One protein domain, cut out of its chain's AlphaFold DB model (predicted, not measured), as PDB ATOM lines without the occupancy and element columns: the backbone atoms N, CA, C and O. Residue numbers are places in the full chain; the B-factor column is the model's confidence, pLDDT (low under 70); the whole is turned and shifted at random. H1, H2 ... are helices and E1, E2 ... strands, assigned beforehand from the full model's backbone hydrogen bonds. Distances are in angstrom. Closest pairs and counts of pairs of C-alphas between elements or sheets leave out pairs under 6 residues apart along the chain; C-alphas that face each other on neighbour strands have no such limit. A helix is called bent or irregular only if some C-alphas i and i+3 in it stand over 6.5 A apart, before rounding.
ATOM      1  N   SER A   2     371.272 562.769 391.047       70.88
ATOM      2  CA  SER A   2     370.543 563.242 389.853       70.88
ATOM      3  C   SER A   2     370.694 562.379 388.593       70.88
ATOM      4  O   SER A   2     369.714 562.193 387.892       70.88
ATOM      5  N   PHE A   3     371.858 561.771 388.321       83.31
ATOM      6  CA  PHE A   3     372.017 560.874 387.161       83.31
ATOM      7  C   PHE A   3     371.049 559.674 387.163       83.31
ATOM      8  O   PHE A   3     370.500 559.319 386.124       83.31
ATOM      9  N   TYR A   4     370.839 559.035 388.321       86.50
ATOM     10  CA  TYR A   4     369.924 557.893 388.410       86.50
ATOM     11  C   TYR A   4     368.467 558.352 388.326       86.50
ATOM     12  O   TYR A   4     367.673 557.733 387.627       86.50
ATOM     13  N   ASP A   5     368.142 559.462 388.984       90.12
ATOM     14  CA  ASP A   5     366.786 560.015 389.000       90.12
ATOM     15  C   ASP A   5     366.379 560.520 387.608       90.12
ATOM     16  O   ASP A   5     365.268 560.257 387.155       90.12
ATOM     17  N   ALA A   6     367.309 561.141 386.876       93.38
ATOM     18  CA  ALA A   6     367.129 561.524 385.480       93.38
ATOM     19  C   ALA A   6     366.898 560.303 384.582       93.38
ATOM     20  O   ALA A   6     365.978 560.308 383.770       93.38
ATOM     21  N   LYS A   7     367.674 559.224 384.769       94.00
ATOM     22  CA  LYS A   7     367.463 557.969 384.033       94.00
ATOM     23  C   LYS A   7     366.070 557.393 384.296       94.00
ATOM     24  O   LYS A   7     365.383 557.029 383.352       94.00
ATOM     25  N   VAL A   8     365.652 557.328 385.561       94.00
ATOM     26  CA  VAL A   8     364.319 556.831 385.935       94.00
ATOM     27  C   VAL A   8     363.214 557.711 385.353       94.00
ATOM     28  O   VAL A   8     362.224 557.179 384.862       94.00
ATOM     29  N   SER A   9     363.382 559.033 385.383       95.12
ATOM     30  CA  SER A   9     362.413 559.978 384.812       95.12
ATOM     31  C   SER A   9     362.259 559.755 383.305       95.12
ATOM     32  O   SER A   9     361.142 559.580 382.828       95.12
ATOM     33  N   ALA A  10     363.375 559.614 382.582       96.00
ATOM     34  CA  ALA A  10     363.368 559.319 381.150       96.00
ATOM     35  C   ALA A  10     362.727 557.956 380.826       96.00
ATOM     36  O   ALA A  10     361.959 557.842 379.875       96.00
ATOM     37  N   GLU A  11     362.987 556.919 381.634       95.69
ATOM     38  CA  GLU A  11     362.338 555.601 381.501       95.69
ATOM     39  C   GLU A  11     360.815 555.658 381.712       95.69
ATOM     40  O   GLU A  11     360.104 554.776 381.234       95.69
ATOM     41  N   LEU A  12     360.320 556.675 382.424       95.31
ATOM     42  CA  LEU A  12     358.897 556.948 382.634       95.31
ATOM     43  C   LEU A  12     358.331 557.971 381.632       95.31
ATOM     44  O   LEU A  12     357.183 558.379 381.775       95.31
ATOM     45  N   GLY A  13     359.106 558.374 380.618       95.56
ATOM     46  CA  GLY A  13     358.665 559.311 379.581       95.56
ATOM     47  C   GLY A  13     358.636 560.777 380.018       95.56
ATOM     48  O   GLY A  13     357.954 561.577 379.387       95.56
ATOM     49  N   LEU A  14     359.354 561.130 381.087       96.56
ATOM     50  CA  LEU A  14     359.443 562.492 381.606       96.56
ATOM     51  C   LEU A  14     360.779 563.138 381.237       96.56
ATOM     52  O   LEU A  14     361.834 562.497 381.302       96.56
ATOM     53  N   ASP A  15     360.739 564.439 380.969       95.31
ATOM     54  CA  ASP A  15     361.938 565.267 380.925       95.31
ATOM     55  C   ASP A  15     362.452 565.555 382.341       95.31
ATOM     56  O   ASP A  15     361.684 565.733 383.289       95.31
ATOM     57  N   PHE A  16     363.776 565.623 382.491       95.06
ATOM     58  CA  PHE A  16     364.420 565.920 383.769       95.06
ATOM     59  C   PHE A  16     365.264 567.188 383.672       95.06
ATOM     60  O   PHE A  16     366.226 567.249 382.904       95.06
ATOM     61  N   VAL A  17     364.952 568.176 384.509       93.75
ATOM     62  CA  VAL A  17     365.700 569.434 384.603       93.75
ATOM     63  C   VAL A  17     366.392 569.515 385.966       93.75
ATOM     64  O   VAL A  17     365.742 569.679 386.995       93.75
ATOM     65  N   ASP A  18     367.725 569.414 385.978       92.50
ATOM     66  CA  ASP A  18     368.534 569.561 387.198       92.50
ATOM     67  C   ASP A  18     368.748 571.049 387.522       92.50
ATOM     68  O   ASP A  18     369.563 571.724 386.889       92.50
ATOM     69  N   ILE A  19     368.007 571.577 388.499       91.75
ATOM     70  CA  ILE A  19     368.083 572.991 388.890       91.75
ATOM     71  C   ILE A  19     369.016 573.147 390.090       91.75
ATOM     72  O   ILE A  19     368.668 572.840 391.231       91.75
ATOM     73  N   LYS A  20     370.189 573.730 389.846       90.75
ATOM     74  CA  LYS A  20     371.117 574.144 390.904       90.75
ATOM     75  C   LYS A  20     370.857 575.599 391.268       90.75
ATOM     76  O   LYS A  20     370.819 576.451 390.390       90.75
ATOM     77  N   MET A  21     370.754 575.916 392.560       86.50
ATOM     78  CA  MET A  21     370.540 577.302 393.020       86.50
ATOM     79  C   MET A  21     371.678 578.251 392.610       86.50
ATOM     80  O   MET A  21     371.464 579.451 392.468       86.50
ATOM     81  N   GLN A  22     372.884 577.711 392.404       91.88
ATOM     82  CA  GLN A  22     374.040 578.448 391.896       91.88
ATOM     83  C   GLN A  22     373.931 578.757 390.392       91.88
ATOM     84  O   GLN A  22     374.504 579.743 389.932       91.88
ATOM     85  N   ASP A  23     373.180 577.956 389.629       93.81
ATOM     86  CA  ASP A  23     372.852 578.254 388.237       93.81
ATOM     87  C   ASP A  23     371.668 579.223 388.189       93.81
ATOM     88  O   ASP A  23     370.495 578.855 388.089       93.81
ATOM     89  N   THR A  24     371.998 580.508 388.284       94.12
ATOM     90  CA  THR A  24     370.994 581.573 388.348       94.12
ATOM     91  C   THR A  24     370.132 581.681 387.089       94.12
ATOM     92  O   THR A  24     369.002 582.156 387.195       94.12
ATOM     93  N   ALA A  25     370.615 581.247 385.919       95.31
ATOM     94  CA  ALA A  25     369.855 581.320 384.674       95.31
ATOM     95  C   ALA A  25     368.722 580.288 384.685       95.31
ATOM     96  O   ALA A  25     367.547 580.654 384.585       95.31
ATOM     97  N   THR A  26     369.070 579.022 384.922       94.06
ATOM     98  CA  THR A  26     368.101 577.926 385.022       94.06
ATOM     99  C   THR A  26     367.171 578.123 386.216       94.06
ATOM    100  O   THR A  26     365.954 577.993 386.083       94.06
ATOM    101  N   TYR A  27     367.706 578.533 387.373       93.56
ATOM    102  CA  TYR A  27     366.878 578.822 388.539       93.56
ATOM    103  C   TYR A  27     365.850 579.919 388.249       93.56
ATOM    104  O   TYR A  27     364.672 579.738 388.535       93.56
ATOM    105  N   ARG A  28     366.246 581.049 387.645       94.06
ATOM    106  CA  ARG A  28     365.302 582.136 387.333       94.06
ATOM    107  C   ARG A  28     364.203 581.707 386.370       94.06
ATOM    108  O   ARG A  28     363.092 582.201 386.546       94.06
ATOM    109  N   LYS A  29     364.512 580.825 385.413       94.88
ATOM    110  CA  LYS A  29     363.546 580.278 384.452       94.88
ATOM    111  C   LYS A  29     362.430 579.504 385.158       94.88
ATOM    112  O   LYS A  29     361.265 579.753 384.890       94.88
ATOM    113  N   TYR A  30     362.779 578.645 386.115       95.44
ATOM    114  CA  TYR A  30     361.818 577.726 386.739       95.44
ATOM    115  C   TYR A  30     361.392 578.103 388.166       95.44
ATOM    116  O   TYR A  30     360.530 577.445 388.748       95.44
ATOM    117  N   ARG A  31     361.948 579.169 388.764       93.69
ATOM    118  CA  ARG A  31     361.668 579.532 390.168       93.69
ATOM    119  C   ARG A  31     360.188 579.752 390.458       93.69
ATOM    120  O   ARG A  31     359.786 579.595 391.601       93.69
ATOM    121  N   GLN A  32     359.392 580.153 389.468       95.00
ATOM    122  CA  GLN A  32     357.963 580.385 389.664       95.00
ATOM    123  C   GLN A  32     357.224 579.088 390.023       95.00
ATOM    124  O   GLN A  32     356.375 579.109 390.909       95.00
ATOM    125  N   ILE A  33     357.612 577.960 389.422       95.69
ATOM    126  CA  ILE A  33     357.083 576.630 389.755       95.69
ATOM    127  C   ILE A  33     357.421 576.297 391.211       95.69
ATOM    128  O   ILE A  33     356.539 575.973 392.002       95.69
ATOM    129  N   LEU A  34     358.691 576.477 391.597       93.38
ATOM    130  CA  LEU A  34     359.148 576.259 392.972       93.38
ATOM    131  C   LEU A  34     358.359 577.098 393.983       93.38
ATOM    132  O   LEU A  34     357.908 576.576 394.995       93.38
ATOM    133  N   LEU A  35     358.197 578.393 393.707       93.69
ATOM    134  CA  LEU A  35     357.528 579.338 394.602       93.69
ATOM    135  C   LEU A  35     356.006 579.150 394.647       93.69
ATOM    136  O   LEU A  35     355.378 579.614 395.588       93.69
ATOM    137  N   THR A  36     355.414 578.465 393.668       93.88
ATOM    138  CA  THR A  36     353.993 578.085 393.720       93.88
ATOM    139  C   THR A  36     353.761 577.033 394.801       93.88
ATOM    140  O   THR A  36     352.783 577.115 395.537       93.88
ATOM    141  N   GLN A  37     354.689 576.081 394.936       91.44
ATOM    142  CA  GLN A  37     354.631 575.056 395.978       91.44
ATOM    143  C   GLN A  37     355.193 575.556 397.319       91.44
ATOM    144  O   GLN A  37     354.692 575.188 398.378       91.44
ATOM    145  N   TYR A  38     356.218 576.414 397.267       92.81
ATOM    146  CA  TYR A  38     356.962 576.910 398.425       92.81
ATOM    147  C   TYR A  38     357.160 578.439 398.368       92.81
ATOM    148  O   TYR A  38     358.269 578.900 398.066       92.81
ATOM    149  N   PRO A  39     356.123 579.251 398.656       92.44
ATOM    150  CA  PRO A  39     356.175 580.711 398.502       92.44
ATOM    151  C   PRO A  39     357.285 581.397 399.308       92.44
ATOM    152  O   PRO A  39     357.908 582.347 398.833       92.44
ATOM    153  N   ASP A  40     357.566 580.892 400.506       91.00
ATOM    154  CA  ASP A  40     358.600 581.379 401.426       91.00
ATOM    155  C   ASP A  40     359.797 580.420 401.548       91.00
ATOM    156  O   ASP A  40     360.765 580.720 402.250       91.00
ATOM    157  N   LYS A  41     359.763 579.290 400.827       84.81
ATOM    158  CA  LYS A  41     360.747 578.195 400.903       84.81
ATOM    159  C   LYS A  41     360.857 577.539 402.284       84.81
ATOM    160  O   LYS A  41     361.810 576.786 402.504       84.81
ATOM    161  N   ALA A  42     359.914 577.791 403.194       82.81
ATOM    162  CA  ALA A  42     359.838 577.070 404.455       82.81
ATOM    163  C   ALA A  42     359.515 575.588 404.185       82.81
ATOM    164  O   ALA A  42     358.863 575.251 403.199       82.81
ATOM    165  N   ASP A  43     360.046 574.690 405.018       80.75
ATOM    166  CA  ASP A  43     359.812 573.234 404.970       80.75
ATOM    167  C   ASP A  43     360.233 572.496 403.686       80.75
ATOM    168  O   ASP A  43     359.987 571.290 403.528       80.75
ATOM    169  N   MET A  44     360.926 573.186 402.782       85.25
ATOM    170  CA  MET A  44     361.463 572.578 401.577       85.25
ATOM    171  C   MET A  44     362.642 571.658 401.924       85.25
ATOM    172  O   MET A  44     363.712 572.103 402.349       85.25
ATOM    173  N   GLY A  45     362.445 570.353 401.731       84.00
ATOM    174  CA  GLY A  45     363.500 569.348 401.870       84.00
ATOM    175  C   GLY A  45     364.457 569.358 400.678       84.00
ATOM    176  O   GLY A  45     364.058 569.663 399.557       84.00
ATOM    177  N   TRP A  46     365.721 568.993 400.897       84.12
ATOM    178  CA  TRP A  46     366.720 568.905 399.828       84.12
ATOM    179  C   TRP A  46     367.255 567.474 399.675       84.12
ATOM    180  O   TRP A  46     367.711 566.900 400.665       84.12
ATOM    181  N   PRO A  47     367.277 566.906 398.453       89.44
ATOM    182  CA  PRO A  47     366.669 567.439 397.228       89.44
ATOM    183  C   PRO A  47     365.127 567.391 397.271       89.44
ATOM    184  O   PRO A  47     364.553 566.589 398.007       89.44
ATOM    185  N   THR A  48     364.468 568.224 396.461       91.69
ATOM    186  CA  THR A  48     363.024 568.147 396.182       91.69
ATOM    187  C   THR A  48     362.808 568.067 394.676       91.69
ATOM    188  O   THR A  48     363.529 568.718 393.916       91.69
ATOM    189  N   TYR A  49     361.841 567.262 394.249       94.50
ATOM    190  CA  TYR A  49     361.464 567.104 392.849       94.50
ATOM    191  C   TYR A  49     360.023 567.578 392.707       94.50
ATOM    192  O   TYR A  49     359.141 567.055 393.387       94.50
ATOM    193  N   ILE A  50     359.787 568.555 391.834       95.62
ATOM    194  CA  ILE A  50     358.441 569.026 391.499       95.62
ATOM    195  C   ILE A  50     358.091 568.476 390.124       95.62
ATOM    196  O   ILE A  50     358.845 568.661 389.169       95.62
ATOM    197  N   ILE A  51     356.957 567.791 390.041       96.81
ATOM    198  CA  ILE A  51     356.434 567.222 388.809       96.81
ATOM    199  C   ILE A  51     355.396 568.204 388.280       96.81
ATOM    200  O   ILE A  51     354.474 568.588 389.004       96.81
ATOM    201  N   CYS A  52     355.546 568.628 387.031       96.44
ATOM    202  CA  CYS A  52     354.627 569.568 386.407       96.44
ATOM    203  C   CYS A  52     354.521 569.348 384.900       96.44
ATOM    204  O   CYS A  52     355.421 568.781 384.279       96.44
ATOM    205  N   GLU A  53     353.428 569.834 384.327       95.69
ATOM    206  CA  GLU A  53     353.225 569.937 382.885       95.69
ATOM    207  C   GLU A  53     353.594 571.342 382.403       95.69
ATOM    208  O   GLU A  53     353.458 572.307 383.155       95.69
ATOM    209  N   ASN A  54     354.040 571.459 381.149       94.38
ATOM    210  CA  ASN A  54     354.340 572.729 380.472       94.38
ATOM    211  C   ASN A  54     355.211 573.714 381.290       94.38
ATOM    212  O   ASN A  54     354.834 574.878 381.446       94.38
ATOM    213  N   PRO A  55     356.407 573.311 381.771       93.69
ATOM    214  CA  PRO A  55     357.226 574.118 382.686       93.69
ATOM    215  C   PRO A  55     357.752 575.440 382.096       93.69
ATOM    216  O   PRO A  55     358.286 576.270 382.828       93.69
ATOM    217  N   GLU A  56     357.637 575.637 380.779       90.62
ATOM    218  CA  GLU A  56     358.040 576.867 380.081       90.62
ATOM    219  C   GLU A  56     356.858 577.773 379.688       90.62
ATOM    220  O   GLU A  56     357.078 578.862 379.162       90.62
ATOM    221  N   GLY A  57     355.617 577.338 379.930       91.06
ATOM    222  CA  GLY A  57     354.393 578.063 379.582       91.06
ATOM    223  C   GLY A  57     353.453 578.207 380.777       91.06
ATOM    224  O   GLY A  57     353.880 578.527 381.887       91.06
ATOM    225  N   GLU A  58     352.162 577.969 380.550       93.25
ATOM    226  CA  GLU A  58     351.181 577.831 381.630       93.25
ATOM    227  C   GLU A  58     351.362 576.468 382.298       93.25
ATOM    228  O   GLU A  58     350.825 575.454 381.847       93.25
ATOM    229  N   PHE A  59     352.194 576.441 383.337       95.19
ATOM    230  CA  PHE A  59     352.525 575.206 384.028       95.19
ATOM    231  C   PHE A  59     351.414 574.760 384.983       95.19
ATOM    232  O   PHE A  59     350.748 575.579 385.621       95.19
ATOM    233  N   ALA A  60     351.286 573.446 385.153       95.69
ATOM    234  CA  ALA A  60     350.428 572.829 386.163       95.69
ATOM    235  C   ALA A  60     351.259 571.877 387.026       95.69
ATOM    236  O   ALA A  60     351.894 570.963 386.506       95.69
ATOM    237  N   VAL A  61     351.284 572.087 388.345       96.44
ATOM    238  CA  VAL A  61     351.978 571.180 389.272       96.44
ATOM    239  C   VAL A  61     351.114 569.941 389.499       96.44
ATOM    240  O   VAL A  61     349.984 570.052 389.964       96.44
ATOM    241  N   LEU A  62     351.666 568.767 389.187       96.38
ATOM    242  CA  LEU A  62     351.029 567.465 389.408       96.38
ATOM    243  C   LEU A  62     351.312 566.932 390.817       96.38
ATOM    244  O   LEU A  62     350.490 566.235 391.407       96.38
ATOM    245  N   GLY A  63     352.475 567.273 391.375       95.38
ATOM    246  CA  GLY A  63     352.843 566.911 392.737       95.38
ATOM    247  C   GLY A  63     354.337 567.037 392.996       95.38
ATOM    248  O   GLY A  63     355.084 567.625 392.212       95.38
ATOM    249  N   GLU A  64     354.780 566.456 394.106       94.94
ATOM    250  CA  GLU A  64     356.180 566.472 394.509       94.94
ATOM    251  C   GLU A  64     356.665 565.111 395.003       94.94
ATOM    252  O   GLU A  64     355.913 564.301 395.548       94.94
ATOM    253  N   VAL A  65     357.969 564.891 394.868       93.75
ATOM    254  CA  VAL A  65     358.685 563.815 395.543       93.75
ATOM    255  C   VAL A  65     359.752 564.457 396.419       93.75
ATOM    256  O   VAL A  65     360.669 565.110 395.927       93.75
ATOM    257  N   LYS A  66     359.653 564.261 397.735       89.69
ATOM    258  CA  LYS A  66     360.724 564.648 398.660       89.69
ATOM    259  C   LYS A  66     361.882 563.662 398.539       89.69
ATOM    260  O   LYS A  66     361.661 562.450 398.541       89.69
ATOM    261  N   GLY A  67     363.100 564.181 398.434       85.75
ATOM    262  CA  GLY A  67     364.321 563.385 398.405       85.75
ATOM    263  C   GLY A  67     364.684 562.782 399.764       85.75
ATOM    264  O   GLY A  67     363.900 562.784 400.709       85.75
ATOM    265  N   GLY A  68     365.902 562.240 399.859       84.38
ATOM    266  CA  GLY A  68     366.405 561.608 401.088       84.38
ATOM    267  C   GLY A  68     365.835 560.211 401.367       84.38
ATOM    268  O   GLY A  68     366.075 559.653 402.433       84.38
ATOM    269  N   HIS A  69     365.101 559.626 400.419       85.00
ATOM    270  CA  HIS A  69     364.590 558.261 400.517       85.00
ATOM    271  C   HIS A  69     365.659 557.207 400.146       85.00
ATOM    272  O   HIS A  69     366.615 557.517 399.424       85.00
ATOM    273  N   PRO A  70     365.489 555.935 400.560       85.81
ATOM    274  CA  PRO A  70     366.347 554.829 400.139       85.81
ATOM    275  C   PRO A  70     366.486 554.694 398.612       85.81
ATOM    276  O   PRO A  70     365.614 555.097 397.830       85.81
ATOM    277  N   LYS A  71     367.596 554.089 398.169       80.81
ATOM    278  CA  LYS A  71     367.849 553.822 396.746       80.81
ATOM    279  C   LYS A  71     366.742 552.932 396.173       80.81
ATOM    280  O   LYS A  71     366.408 551.907 396.752       80.81
ATOM    281  N   GLY A  72     366.217 553.312 395.009       83.81
ATOM    282  CA  GLY A  72     365.151 552.577 394.319       83.81
ATOM    283  C   GLY A  72     363.731 553.043 394.654       83.81
ATOM    284  O   GLY A  72     362.811 552.703 393.916       83.81
ATOM    285  N   GLU A  73     363.533 553.878 395.682       91.00
ATOM    286  CA  GLU A  73     362.196 554.409 395.991       91.00
ATOM    287  C   GLU A  73     361.738 555.524 395.052       91.00
ATOM    288  O   GLU A  73     360.533 555.703 394.882       91.00
ATOM    289  N   PHE A  74     362.676 556.238 394.420       93.00
ATOM    290  CA  PHE A  74     362.361 557.367 393.541       93.00
ATOM    291  C   PHE A  74     361.329 556.988 392.474       93.00
ATOM    292  O   PHE A  74     360.305 557.648 392.351       93.00
ATOM    293  N   ARG A  75     361.548 555.862 391.779       93.88
ATOM    294  CA  ARG A  75     360.637 555.353 390.742       93.88
ATOM    295  C   ARG A  75     359.221 555.163 391.276       93.88
ATOM    296  O   ARG A  75     358.278 555.674 390.688       93.88
ATOM    297  N   LYS A  76     359.079 554.450 392.397       95.00
ATOM    298  CA  LYS A  76     357.770 554.159 392.994       95.00
ATOM    299  C   LYS A  76     357.049 555.442 393.409       95.00
ATOM    300  O   LYS A  76     355.849 555.563 393.198       95.00
ATOM    301  N   ARG A  77     357.780 556.389 394.002       95.25
ATOM    302  CA  ARG A  77     357.236 557.680 394.443       95.25
ATOM    303  C   ARG A  77     356.829 558.554 393.261       95.25
ATOM    304  O   ARG A  77     355.758 559.136 393.303       95.25
ATOM    305  N   LEU A  78     357.643 558.592 392.209       95.44
ATOM    306  CA  LEU A  78     357.347 559.330 390.984       95.44
ATOM    307  C   LEU A  78     356.118 558.762 390.266       95.44
ATOM    308  O   LEU A  78     355.217 559.521 389.929       95.44
ATOM    309  N   GLN A  79     356.027 557.436 390.117       95.38
ATOM    310  CA  GLN A  79     354.845 556.774 389.549       95.38
ATOM    311  C   GLN A  79     353.572 557.070 390.348       95.38
ATOM    312  O   GLN A  79     352.533 557.330 389.762       95.38
ATOM    313  N   ALA A  80     353.663 557.116 391.681       95.81
ATOM    314  CA  ALA A  80     352.524 557.473 392.523       95.81
ATOM    315  C   ALA A  80     352.017 558.915 392.311       95.81
ATOM    316  O   ALA A  80     350.882 559.199 392.678       95.81
ATOM    317  N   VAL A  81     352.838 559.810 391.745       95.50
ATOM    318  CA  VAL A  81     352.426 561.178 391.387       95.50
ATOM    319  C   VAL A  81     351.802 561.228 389.990       95.50
ATOM    320  O   VAL A  81     350.813 561.928 389.805       95.50
ATOM    321  N   ILE A  82     352.363 560.508 389.013       93.44
ATOM    322  CA  ILE A  82     351.936 560.607 387.602       93.44
ATOM    323  C   ILE A  82     350.795 559.652 387.206       93.44
ATOM    324  O   ILE A  82     350.178 559.884 386.170       93.44
ATOM    325  N   GLY A  83     350.488 558.638 388.025       85.56
ATOM    326  CA  GLY A  83     349.430 557.651 387.761       85.56
ATOM    327  C   GLY A  83     349.944 556.358 387.147       85.56
ATOM    328  O   GLY A  83     350.486 556.402 386.022       85.56
TER     329      GLY A  83
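Overview. This is residues 2 to 83 of the 83 residues of an uncharacterized protein of Leptolyngbya sp. Heron Island J (UniProt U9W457). A hairpin of two antiparallel strands, E1 and E2, stands in the middle between helices: H3 packs on one side of it, with H1 next to H3, and the irregular helix H2 lies on the other side, nearest the hairpin with its residues 33 to 37. A long stretch with no named element, residues 12 to 23, leads from H1 across to H2, and residues 38 to 43 stick out. The printed part has 82 residues, with three named helices and two named strands in the order H1, H2, E1, E2, H3, and the class is mixed, helices and strands. It is compact, with a radius of gyration of the C-alphas of 12.4 A, and rounded, spanning 30 by 25 by 21 A.

Along the chain. H1 is residues 2 to 11, 14.0 A long, from C-alpha 2 at (370.543, 563.242, 389.853). H2, residues 24 to 37, is 19.2 A long and irregular: C-alphas 29 and 32 are 7.6 A apart. E1, residues 48 to 53, measures 16.6 A, and E2, residues 60 to 66, 18.1 A. H3, residues 73 to 82, is 14.6 A long and ends at C-alpha 82 at (351.936, 560.607, 387.602).

Arrangement. E1 and E2 form an antiparallel hairpin, their directions at 159 degrees, with N 51 and O 63 at 2.9 A and N 62 and O 51 at 2.8 A, within hydrogen-bond range. The closest C-alphas of E2 and H3 are those of Gly 63 and Val 81, 5.9 A apart. H1 and H3 touch, the same way at a steep tilt of 47 degrees; their closest C-alphas are those of Val 8 and Arg 75, 6.2 A apart. The closest C-alphas of H2 and E1, those of Leu 34 and Ile 50, are 7.4 A apart. H2 and H3 are apart, and so are H1 and H2. In H1 and H3 every O i to N i+4 pair is within hydrogen-bond range; in H2, 7 of 10 are.

Size, cuts and confidence. The two C-alphas farthest apart, those of Gly 57 and Pro 70, are 33.2 A apart. The printed part has no cut. The link from H1 to H2 is long, and the other three are short. The mean pLDDT of the printed part is 91.8, and no printed residue is under 70.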